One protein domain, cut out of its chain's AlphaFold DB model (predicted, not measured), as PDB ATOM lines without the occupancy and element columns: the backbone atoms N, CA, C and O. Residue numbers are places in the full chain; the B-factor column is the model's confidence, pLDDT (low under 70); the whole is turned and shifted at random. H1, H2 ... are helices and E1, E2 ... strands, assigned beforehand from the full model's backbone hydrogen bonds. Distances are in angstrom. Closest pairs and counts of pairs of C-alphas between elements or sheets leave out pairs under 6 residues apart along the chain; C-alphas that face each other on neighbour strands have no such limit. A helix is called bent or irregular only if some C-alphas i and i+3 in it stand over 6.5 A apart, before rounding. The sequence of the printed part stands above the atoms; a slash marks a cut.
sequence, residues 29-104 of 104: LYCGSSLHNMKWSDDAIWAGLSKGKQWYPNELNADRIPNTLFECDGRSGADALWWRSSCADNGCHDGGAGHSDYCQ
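What this domain is: This is residues 29 to 104 of the 104 residues of an uncharacterized protein of Coniochaeta sp. 2T2.1 (UniProt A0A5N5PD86). A small, compact domain has a sheet of three strands, with H1 and H2 over one face, H2 packing on the E3 side, and H3 at one end of the sheet beside H1. At the end opposite H2, the long stretch of residues 87 to 104, with no named element, folds back on itself as a loop tied by a short antiparallel pairing of residues 92 to 93 with 102 to 103. The printed part has 76 residues, with three named helices and three named strands in the order E1 H1 H2 H3 E2 E3; the sheet, E1 E2 E3, is antiparallel. The class is mixed, helices and strands, though under half of the residues are in named elements. The whole is compact and rounded, with a radius of gyration of the C-alphas of 11.2 A and spans of 29 by 29 by 18 A.

How they stand to each other: E1, residues 29 to 31, is an edge strand and the antiparallel neighbour of E2, residues 68 to 72, with N 30 and O 70 2.8 A apart, within hydrogen-bond range. E2 forms a hairpin with E3, residues 81 to 86, the other edge strand; N 71 and O 82 are 2.8 A apart, within hydrogen-bond range. H1, residues 32 to 37, is on the sheet at a height over the sheet of 5.0 A, over none of the strands, but only just: 2 of its C-alphas fall on E1. H2, residues 42 to 52, is on the same face as H1, over E3, and stands up from the sheet at 68 degrees; the closest C-alphas of H2 and E3 are those of Leu 49 and Leu 81, 4.7 A apart. H3, residues 62 to 67, only grazes the sheet, with residues 64 to 67. H1 and H3 touch, about perpendicular at 85 degrees, their closest C-alphas being those of Gly 32 and Pro 66, 4.2 A apart. H2 is close to but not clearly touching H3; their closest C-alphas, those of Asp 42 and Ala 62, are 6.8 A apart. In H1 and H2 every O i to N i+4 pair is within hydrogen-bond range; in H3, 0 of 2 are, against 2 of 3 O i to N i+3 pairs. H3 is irregular, but only just: C-alphas 63 and 66 are 7.0 A apart.

Where its parts are: E1 begins at C-alpha 29, (175.711, 202.944, 129.038), and measures 7.0 A from first to last C-alpha. H1 measures 8.7 A, H2 15.2 A and H3 10.0 A. H2 begins at C-alpha 42, (180.037, 213.981, 140.719). E2 measures 12.9 A and E3 14.3 A, ending at C-alpha 86, (185.044, 210.535, 126.242).

The domain as a whole: The two C-alphas farthest apart are those of Gly 77 and Asp 89, at 31.2 A. The printed part has no cut and ends at residue 104, the chain's last residue. The links between named elements are tight or short; none is long. The mean pLDDT of the printed part is 89.8, and residues 77 to 78 are under 70.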
ATOM      1  N   LEU A  29     174.863 201.767 129.141       94.12
ATOM      2  CA  LEU A  29     175.711 202.944 129.038       94.12
ATOM      3  C   LEU A  29     174.908 204.194 129.388       94.12
ATOM      4  O   LEU A  29     173.753 204.309 128.985       94.12
ATOM      5  N   TYR A  30     175.539 205.106 130.115       94.62
ATOM      6  CA  TYR A  30     174.984 206.389 130.511       94.62
ATOM      7  C   TYR A  30     176.017 207.485 130.279       94.62
ATOM      8  O   TYR A  30     177.178 207.357 130.678       94.62
ATOM      9  N   CYS A  31     175.590 208.585 129.683       95.56
ATOM     10  CA  CYS A  31     176.307 209.841 129.731       95.56
ATOM     11  C   CYS A  31     176.368 210.338 131.173       95.56
ATOM     12  O   CYS A  31     175.427 210.144 131.948       95.56
ATOM     13  N   GLY A  32     177.440 211.039 131.545       94.69
ATOM     14  CA  GLY A  32     177.491 211.688 132.857       94.69
ATOM     15  C   GLY A  32     176.333 212.664 133.074       94.69
ATOM     16  O   GLY A  32     175.789 212.723 134.172       94.69
ATOM     17  N   SER A  33     175.874 213.346 132.020       94.75
ATOM     18  CA  SER A  33     174.671 214.188 132.057       94.75
ATOM     19  C   SER A  33     173.397 213.392 132.381       94.75
ATOM     20  O   SER A  33     172.588 213.822 133.206       94.75
ATOM     21  N   SER A  34     173.229 212.202 131.807       94.31
ATOM     22  CA  SER A  34     172.122 211.293 132.127       94.31
ATOM     23  C   SER A  34     172.199 210.794 133.572       94.31
ATOM     24  O   SER A  34     171.186 210.768 134.273       94.31
ATOM     25  N   LEU A  35     173.402 210.484 134.071       93.25
ATOM     26  CA  LEU A  35     173.612 210.139 135.482       93.25
ATOM     27  C   LEU A  35     173.235 211.307 136.413       93.25
ATOM     28  O   LEU A  35     172.551 211.095 137.419       93.25
ATOM     29  N   HIS A  36     173.589 212.547 136.064       93.19
ATOM     30  CA  HIS A  36     173.162 213.744 136.803       93.19
ATOM     31  C   HIS A  36     171.637 213.899 136.820       93.19
ATOM     32  O   HIS A  36     171.049 214.164 137.874       93.19
ATOM     33  N   ASN A  37     170.971 213.663 135.685       91.81
ATOM     34  CA  ASN A  37     169.505 213.660 135.602       91.81
ATOM     35  C   ASN A  37     168.883 212.590 136.518       91.81
ATOM     36  O   ASN A  37     167.839 212.822 137.132       91.81
ATOM     37  N   MET A  38     169.579 211.466 136.705       89.06
ATOM     38  CA  MET A  38     169.252 210.398 137.657       89.06
ATOM     39  C   MET A  38     169.681 210.685 139.109       89.06
ATOM     40  O   MET A  38     169.648 209.787 139.953       89.06
ATOM     41  N   LYS A  39     170.043 211.933 139.434       91.62
ATOM     42  CA  LYS A  39     170.440 212.392 140.779       91.62
ATOM     43  C   LYS A  39     171.769 211.834 141.287       91.62
ATOM     44  O   LYS A  39     172.001 211.827 142.495       91.62
ATOM     45  N   TRP A  40     172.662 211.413 140.397       90.94
ATOM     46  CA  TRP A  40     174.050 211.179 140.778       90.94
ATOM     47  C   TRP A  40     174.780 212.513 140.901       90.94
ATOM     48  O   TRP A  40     174.711 213.343 139.999       90.94
ATOM     49  N   SER A  41     175.477 212.725 142.014       92.75
ATOM     50  CA  SER A  41     176.474 213.791 142.115       92.75
ATOM     51  C   SER A  41     177.788 213.349 141.469       92.75
ATOM     52  O   SER A  41     178.030 212.151 141.309       92.75
ATOM     53  N   ASP A  42     178.677 214.297 141.172       92.69
ATOM     54  CA  ASP A  42     180.037 213.981 140.719       92.69
ATOM     55  C   ASP A  42     180.762 213.064 141.712       92.69
ATOM     56  O   ASP A  42     181.367 212.075 141.307       92.69
ATOM     57  N   ASP A  43     180.623 213.316 143.017       93.25
ATOM     58  CA  ASP A  43     181.183 212.455 144.064       93.25
ATOM     59  C   ASP A  43     180.647 211.018 143.984       93.25
ATOM     60  O   ASP A  43     181.406 210.064 144.157       93.25
ATOM     61  N   ALA A  44     179.353 210.840 143.693       92.19
ATOM     62  CA  ALA A  44     178.766 209.516 143.505       92.19
ATOM     63  C   ALA A  44     179.321 208.830 142.249       92.19
ATOM     64  O   ALA A  44     179.583 207.629 142.276       92.19
ATOM     65  N   ILE A  45     179.558 209.586 141.173       93.00
ATOM     66  CA  ILE A  45     180.166 209.074 139.940       93.00
ATOM     67  C   ILE A  45     181.612 208.629 140.209       93.00
ATOM     68  O   ILE A  45     181.982 207.504 139.869       93.00
ATOM     69  N   TRP A  46     182.415 209.444 140.896       93.75
ATOM     70  CA  TRP A  46     183.786 209.095 141.287       93.75
ATOM     71  C   TRP A  46     183.852 207.901 142.239       93.75
ATOM     72  O   TRP A  46     184.697 207.011 142.080       93.75
ATOM     73  N   ALA A  47     182.941 207.842 143.211       91.62
ATOM     74  CA  ALA A  47     182.807 206.695 144.097       91.62
ATOM     75  C   ALA A  47     182.423 205.433 143.310       91.62
ATOM     76  O   ALA A  47     182.982 204.365 143.559       91.62
ATOM     77  N   GLY A  48     181.527 205.554 142.329       91.69
ATOM     78  CA  GLY A  48     181.135 204.458 141.450       91.69
ATOM     79  C   GLY A  48     182.289 203.937 140.597       91.69
ATOM     80  O   GLY A  48     182.496 202.725 140.534       91.69
ATOM     81  N   LEU A  49     183.099 204.829 140.018       91.94
ATOM     82  CA  LEU A  49     184.325 204.464 139.294       91.94
ATOM     83  C   LEU A  49     185.323 203.729 140.198       91.94
ATOM     84  O   LEU A  49     185.860 202.682 139.828       91.94
ATOM     85  N   SER A  50     185.512 204.226 141.423       90.31
ATOM     86  CA  SER A  50     186.368 203.585 142.429       90.31
ATOM     87  C   SER A  50     185.870 202.181 142.800       90.31
ATOM     88  O   SER A  50     186.668 201.257 142.966       90.31
ATOM     89  N   LYS A  51     184.546 201.992 142.890       89.19
ATOM     90  CA  LYS A  51     183.909 200.691 143.161       89.19
ATOM     91  C   LYS A  51     184.031 199.717 141.997       89.19
ATOM     92  O   LYS A  51     184.260 198.535 142.236       89.19
ATOM     93  N   GLY A  52     183.901 200.203 140.763       85.75
ATOM     94  CA  GLY A  52     184.007 199.385 139.557       85.75
ATOM     95  C   GLY A  52     185.404 198.804 139.333       85.75
ATOM     96  O   GLY A  52     185.535 197.820 138.609       85.75
ATOM     97  N   LYS A  53     186.441 199.376 139.970       84.06
ATOM     98  CA  LYS A  53     187.849 198.933 139.891       84.06
ATOM     99  C   LYS A  53     188.383 198.813 138.457       84.06
ATOM    100  O   LYS A  53     189.334 198.071 138.212       84.06
ATOM    101  N   GLN A  54     187.788 199.538 137.512       86.12
ATOM    102  CA  GLN A  54     188.264 199.612 136.137       86.12
ATOM    103  C   GLN A  54     189.123 200.865 135.963       86.12
ATOM    104  O   GLN A  54     188.860 201.905 136.563       86.12
ATOM    105  N   TRP A  55     190.149 200.758 135.126       90.88
ATOM    106  CA  TRP A  55     190.958 201.899 134.724       90.88
ATOM    107  C   TRP A  55     190.108 202.982 134.032       90.88
ATOM    108  O   TRP A  55     189.200 202.666 133.255       90.88
ATOM    109  N   TYR A  56     190.441 204.246 134.293       91.31
ATOM    110  CA  TYR A  56     189.940 205.433 133.600       91.31
ATOM    111  C   TYR A  56     191.109 206.411 133.352       91.31
ATOM    112  O   TYR A  56     192.091 206.377 134.099       91.31
ATOM    113  N   PRO A  57     191.048 207.253 132.304       89.94
ATOM    114  CA  PRO A  57     192.139 208.158 131.937       89.94
ATOM    115  C   PRO A  57     192.356 209.277 132.965       89.94
ATOM    116  O   PRO A  57     191.402 209.757 133.578       89.94
ATOM    117  N   ASN A  58     193.604 209.740 133.104       87.62
ATOM    118  CA  ASN A  58     193.977 210.826 134.026       87.62
ATOM    119  C   ASN A  58     193.344 212.172 133.642       87.62
ATOM    120  O   ASN A  58     193.202 213.059 134.477       87.62
ATOM    121  N   GLU A  59     192.989 212.334 132.370       86.50
ATOM    122  CA  GLU A  59     192.358 213.527 131.820       86.50
ATOM    123  C   GLU A  59     190.868 213.622 132.173       86.50
ATOM    124  O   GLU A  59     190.259 214.671 131.943       86.50
ATOM    125  N   LEU A  60     190.267 212.551 132.715       91.31
ATOM    126  CA  LEU A  60     188.907 212.599 133.238       91.31
ATOM    127  C   LEU A  60     188.883 213.502 134.476       91.31
ATOM    128  O   LEU A  60     189.568 213.256 135.465       91.31
ATOM    129  N   ASN A  61     188.073 214.551 134.417       92.38
ATOM    130  CA  ASN A  61     187.841 215.497 135.501       92.38
ATOM    131  C   ASN A  61     186.353 215.882 135.531       92.38
ATOM    132  O   ASN A  61     185.595 215.458 134.655       92.38
ATOM    133  N   ALA A  62     185.937 216.671 136.526       90.75
ATOM    134  CA  ALA A  62     184.537 217.071 136.696       90.75
ATOM    135  C   ALA A  62     183.941 217.716 135.429       90.75
ATOM    136  O   ALA A  62     182.854 217.339 135.002       90.75
ATOM    137  N   ASP A  63     184.697 218.583 134.749       91.00
ATOM    138  CA  ASP A  63     184.244 219.261 133.524       91.00
ATOM    139  C   ASP A  63     184.002 218.295 132.354       91.00
ATOM    140  O   ASP A  63     183.219 218.581 131.446       91.00
ATOM    141  N   ARG A  64     184.663 217.131 132.357       91.69
ATOM    142  CA  ARG A  64     184.484 216.095 131.333       91.69
ATOM    143  C   ARG A  64     183.383 215.096 131.657       91.69
ATOM    144  O   ARG A  64     182.940 214.414 130.731       91.69
ATOM    145  N   ILE A  65     182.927 215.002 132.910       93.25
ATOM    146  CA  ILE A  65     181.892 214.037 133.318       93.25
ATOM    147  C   ILE A  65     180.647 214.135 132.425       93.25
ATOM    148  O   ILE A  65     180.270 213.101 131.871       93.25
ATOM    149  N   PRO A  66     180.045 215.321 132.181       92.94
ATOM    150  CA  PRO A  66     178.811 215.412 131.399       92.94
ATOM    151  C   PRO A  66     178.918 214.830 129.981       92.94
ATOM    152  O   PRO A  66     177.942 214.290 129.471       92.94
ATOM    153  N   ASN A  67     180.110 214.890 129.377       93.31
ATOM    154  CA  ASN A  67     180.405 214.412 128.020       93.31
ATOM    155  C   ASN A  67     181.176 213.081 128.002       93.31
ATOM    156  O   ASN A  67     181.880 212.766 127.040       93.31
ATOM    157  N   THR A  68     181.094 212.308 129.081       94.94
ATOM    158  CA  THR A  68     181.750 211.006 129.202       94.94
ATOM    159  C   THR A  68     180.712 209.900 129.266       94.94
ATOM    160  O   THR A  68     179.686 210.039 129.930       94.94
ATOM    161  N   LEU A  69     181.004 208.798 128.579       95.69
ATOM    162  CA  LEU A  69     180.195 207.594 128.566       95.69
ATOM    163  C   LEU A  69     180.690 206.624 129.641       95.69
ATOM    164  O   LEU A  69     181.858 206.212 129.652       95.69
ATOM    165  N   PHE A  70     179.782 206.247 130.529       95.00
ATOM    166  CA  PHE A  70     180.002 205.308 131.619       95.00
ATOM    167  C   PHE A  70     179.141 204.069 131.412       95.00
ATOM    168  O   PHE A  70     178.025 204.161 130.921       95.00
ATOM    169  N   GLU A  71     179.627 202.905 131.817       93.56
ATOM    170  CA  GLU A  71     178.821 201.698 131.940       93.56
ATOM    171  C   GLU A  71     178.548 201.411 133.405       93.56
ATOM    172  O   GLU A  71     179.460 201.439 134.230       93.56
ATOM    173  N   CYS A  72     177.309 201.071 133.725       89.00
ATOM    174  CA  CYS A  72     177.022 200.481 135.019       89.00
ATOM    175  C   CYS A  72     177.383 199.004 134.988       89.00
ATOM    176  O   CYS A  72     176.782 198.234 134.243       89.00
ATOM    177  N   ASP A  73     178.351 198.599 135.806       82.31
ATOM    178  CA  ASP A  73     178.793 197.205 135.871       82.31
ATOM    179  C   ASP A  73     177.621 196.298 136.292       82.31
ATOM    180  O   ASP A  73     177.338 195.261 135.691       82.31
ATOM    181  N   GLY A  74     176.884 196.712 137.329       72.62
ATOM    182  CA  GLY A  74     175.773 195.949 137.902       72.62
ATOM    183  C   GLY A  74     176.190 194.645 138.599       72.62
ATOM    184  O   GLY A  74     175.367 194.052 139.292       72.62
ATOM    185  N   ARG A  75     177.452 194.204 138.462       71.50
ATOM    186  CA  ARG A  75     178.016 193.021 139.136       71.50
ATOM    187  C   ARG A  75     178.702 193.375 140.453       71.50
ATOM    188  O   ARG A  75     178.549 192.642 141.425       71.50
ATOM    189  N   SER A  76     179.411 194.501 140.507       72.56
ATOM    190  CA  SER A  76     180.116 194.987 141.707       72.56
ATOM    191  C   SER A  76     179.242 195.848 142.631       72.56
ATOM    192  O   SER A  76     179.714 196.321 143.662       72.56
ATOM    193  N   GLY A  77     177.974 196.056 142.270       69.94
ATOM    194  CA  GLY A  77     177.017 196.897 142.989       69.94
ATOM    195  C   GLY A  77     176.122 197.674 142.029       69.94
ATOM    196  O   GLY A  77     176.475 197.877 140.867       69.94
ATOM    197  N   ALA A  78     174.962 198.123 142.515       69.81
ATOM    198  CA  ALA A  78     174.036 198.956 141.737       69.81
ATOM    199  C   ALA A  78     174.597 200.357 141.431       69.81
ATOM    200  O   ALA A  78     174.013 201.098 140.645       69.81
ATOM    201  N   ASP A  79     175.708 200.716 142.070       84.12
ATOM    202  CA  ASP A  79     176.363 202.007 141.962       84.12
ATOM    203  C   ASP A  79     177.821 201.916 141.475       84.12
ATOM    204  O   ASP A  79     178.553 202.901 141.527       84.12
ATOM    205  N   ALA A  80     178.262 200.748 140.998       90.25
ATOM    206  CA  ALA A  80     179.582 200.587 140.396       90.25
ATOM    207  C   ALA A  80     179.569 201.030 138.925       90.25
ATOM    208  O   ALA A  80     178.751 200.557 138.132       90.25
ATOM    209  N   LEU A  81     180.511 201.904 138.567       92.50
ATOM    210  CA  LEU A  81     180.660 202.466 137.228       92.50
ATOM    211  C   LEU A  81     181.993 202.064 136.603       92.50
ATOM    212  O   LEU A  81     183.021 201.972 137.274       92.50
ATOM    213  N   TRP A  82     181.979 201.910 135.289       93.81
ATOM    214  CA  TRP A  82     183.145 201.720 134.445       93.81
ATOM    215  C   TRP A  82     183.213 202.836 133.417       93.81
ATOM    216  O   TRP A  82     182.239 203.127 132.731       93.81
ATOM    217  N   TRP A  83     184.381 203.448 133.268       94.69
ATOM    218  CA  TRP A  83     184.606 204.390 132.180       94.69
ATOM    219  C   TRP A  83     184.649 203.645 130.836       94.69
ATOM    220  O   TRP A  83     185.290 202.593 130.734       94.69
ATOM    221  N   ARG A  84     183.967 204.165 129.808       93.69
ATOM    222  CA  ARG A  84     183.998 203.597 128.449       93.69
ATOM    223  C   ARG A  84     184.703 204.509 127.451       93.69
ATOM    224  O   ARG A  84     185.626 204.053 126.784       93.69
ATOM    225  N   SER A  85     184.293 205.771 127.350       93.62
ATOM    226  CA  SER A  85     184.881 206.721 126.398       93.62
ATOM    227  C   SER A  85     184.567 208.171 126.758       93.62
ATOM    228  O   SER A  85     183.582 208.457 127.432       93.62
ATOM    229  N   SER A  86     185.383 209.105 126.269       91.75
ATOM    230  CA  SER A  86     185.044 210.535 126.242       91.75
ATOM    231  C   SER A  86     184.446 210.871 124.874       91.75
ATOM    232  O   SER A  86     185.017 210.486 123.856       91.75
ATOM    233  N   CYS A  87     183.312 211.569 124.841       91.50
ATOM    234  CA  CYS A  87     182.631 211.947 123.604       91.50
ATOM    235  C   CYS A  87     183.073 213.353 123.162       91.50
ATOM    236  O   CYS A  87     182.350 214.331 123.344       91.50
ATOM    237  N   ALA A  88     184.305 213.461 122.656       78.94
ATOM    238  CA  ALA A  88     184.961 214.746 122.407       78.94
ATOM    239  C   ALA A  88     184.405 215.536 121.206       78.94
ATOM    240  O   ALA A  88     184.425 216.763 121.260       78.94
ATOM    241  N   ASP A  89     183.917 214.860 120.158       77.12
ATOM    242  CA  ASP A  89     183.669 215.506 118.862       77.12
ATOM    243  C   ASP A  89     182.214 215.960 118.662       77.12
ATOM    244  O   ASP A  89     182.000 217.124 118.328       77.12
ATOM    245  N   ASN A  90     181.206 215.112 118.918       81.31
ATOM    246  CA  ASN A  90     179.792 215.518 118.836       81.31
ATOM    247  C   ASN A  90     178.999 215.245 120.121       81.31
ATOM    248  O   ASN A  90     177.770 215.314 120.118       81.31
ATOM    249  N   GLY A  91     179.694 215.029 121.240       90.44
ATOM    250  CA  GLY A  91     179.101 214.956 122.573       90.44
ATOM    251  C   GLY A  91     178.467 213.609 122.916       90.44
ATOM    252  O   GLY A  91     178.445 212.664 122.125       90.44
ATOM    253  N   CYS A  92     178.004 213.513 124.161       95.00
ATOM    254  CA  CYS A  92     177.337 212.329 124.685       95.00
ATOM    255  C   CYS A  92     175.818 212.521 124.611       95.00
ATOM    256  O   CYS A  92     175.303 213.534 125.089       95.00
ATOM    257  N   HIS A  93     175.115 211.558 124.018       95.38
ATOM    258  CA  HIS A  93     173.681 211.625 123.742       95.38
ATOM    259  C   HIS A  93     172.907 210.607 124.570       95.38
ATOM    260  O   HIS A  93     173.280 209.433 124.634       95.38
ATOM    261  N   ASP A  94     171.804 211.072 125.156       93.62
ATOM    262  CA  ASP A  94     170.818 210.227 125.832       93.62
ATOM    263  C   ASP A  94     170.110 209.344 124.793       93.62
ATOM    264  O   ASP A  94     169.473 209.845 123.861       93.62
ATOM    265  N   GLY A  95     170.237 208.024 124.940       91.94
ATOM    266  CA  GLY A  95     169.605 207.051 124.046       91.94
ATOM    267  C   GLY A  95     168.085 206.957 124.222       91.94
ATOM    268  O   GLY A  95     167.396 206.349 123.400       91.94
ATOM    269  N   GLY A  96     167.554 207.550 125.289       88.94
ATOM    270  CA  GLY A  96     166.159 207.505 125.678       88.94
ATOM    271  C   GLY A  96     165.827 206.336 126.603       88.94
ATOM    272  O   GLY A  96     166.627 205.444 126.896       88.94
ATOM    273  N   ALA A  97     164.579 206.327 127.079       85.50
ATOM    274  CA  ALA A  97     164.115 205.379 128.084       85.50
ATOM    275  C   ALA A  97     164.341 203.914 127.664       85.50
ATOM    276  O   ALA A  97     163.792 203.436 126.675       85.50
ATOM    277  N   GLY A  98     165.121 203.184 128.466       85.19
ATOM    278  CA  GLY A  98     165.414 201.765 128.241       85.19
ATOM    279  C   GLY A  98     166.568 201.487 127.274       85.19
ATOM    280  O   GLY A  98     166.963 200.324 127.139       85.19
ATOM    281  N   HIS A  99     167.158 202.517 126.675       91.12
ATOM    282  CA  HIS A  99     168.274 202.407 125.743       91.12
ATOM    283  C   HIS A  99     169.587 202.863 126.385       91.12
ATOM    284  O   HIS A  99     169.589 203.505 127.430       91.12
ATOM    285  N   SER A 100     170.705 202.434 125.800       93.94
ATOM    286  CA  SER A 100     172.032 202.909 126.190       93.94
ATOM    287  C   SER A 100     172.309 204.254 125.542       93.94
ATOM    288  O   SER A 100     171.996 204.452 124.367       93.94
ATOM    289  N   ASP A 101     172.981 205.112 126.289       95.88
ATOM    290  CA  ASP A 101     173.540 206.349 125.772       95.88
ATOM    291  C   ASP A 101     174.719 206.067 124.838       95.88
ATOM    292  O   ASP A 101     175.291 204.968 124.829       95.88
ATOM    293  N   TYR A 102     175.092 207.059 124.033       95.06
ATOM    294  CA  TYR A 102     176.128 206.894 123.021       95.06
ATOM    295  C   TYR A 102     176.924 208.177 122.774       95.06
ATOM    296  O   TYR A 102     176.427 209.287 122.942       95.06
ATOM    297  N   CYS A 103     178.177 208.019 122.345       94.00
ATOM    298  CA  CYS A 103     178.931 209.118 121.747       94.00
ATOM    299  C   CYS A 103     178.542 209.245 120.276       94.00
ATOM    300  O   CYS A 103     178.443 208.225 119.585       94.00
ATOM    301  N   GLN A 104     178.384 210.474 119.794       87.44
ATOM    302  CA  GLN A 104     178.317 210.757 118.364       87.44
ATOM    303  C   GLN A 104     179.479 211.642 117.954       87.44
ATOM    304  O   GLN A 104     179.992 212.406 118.805       87.44
TER     305      GLN A 104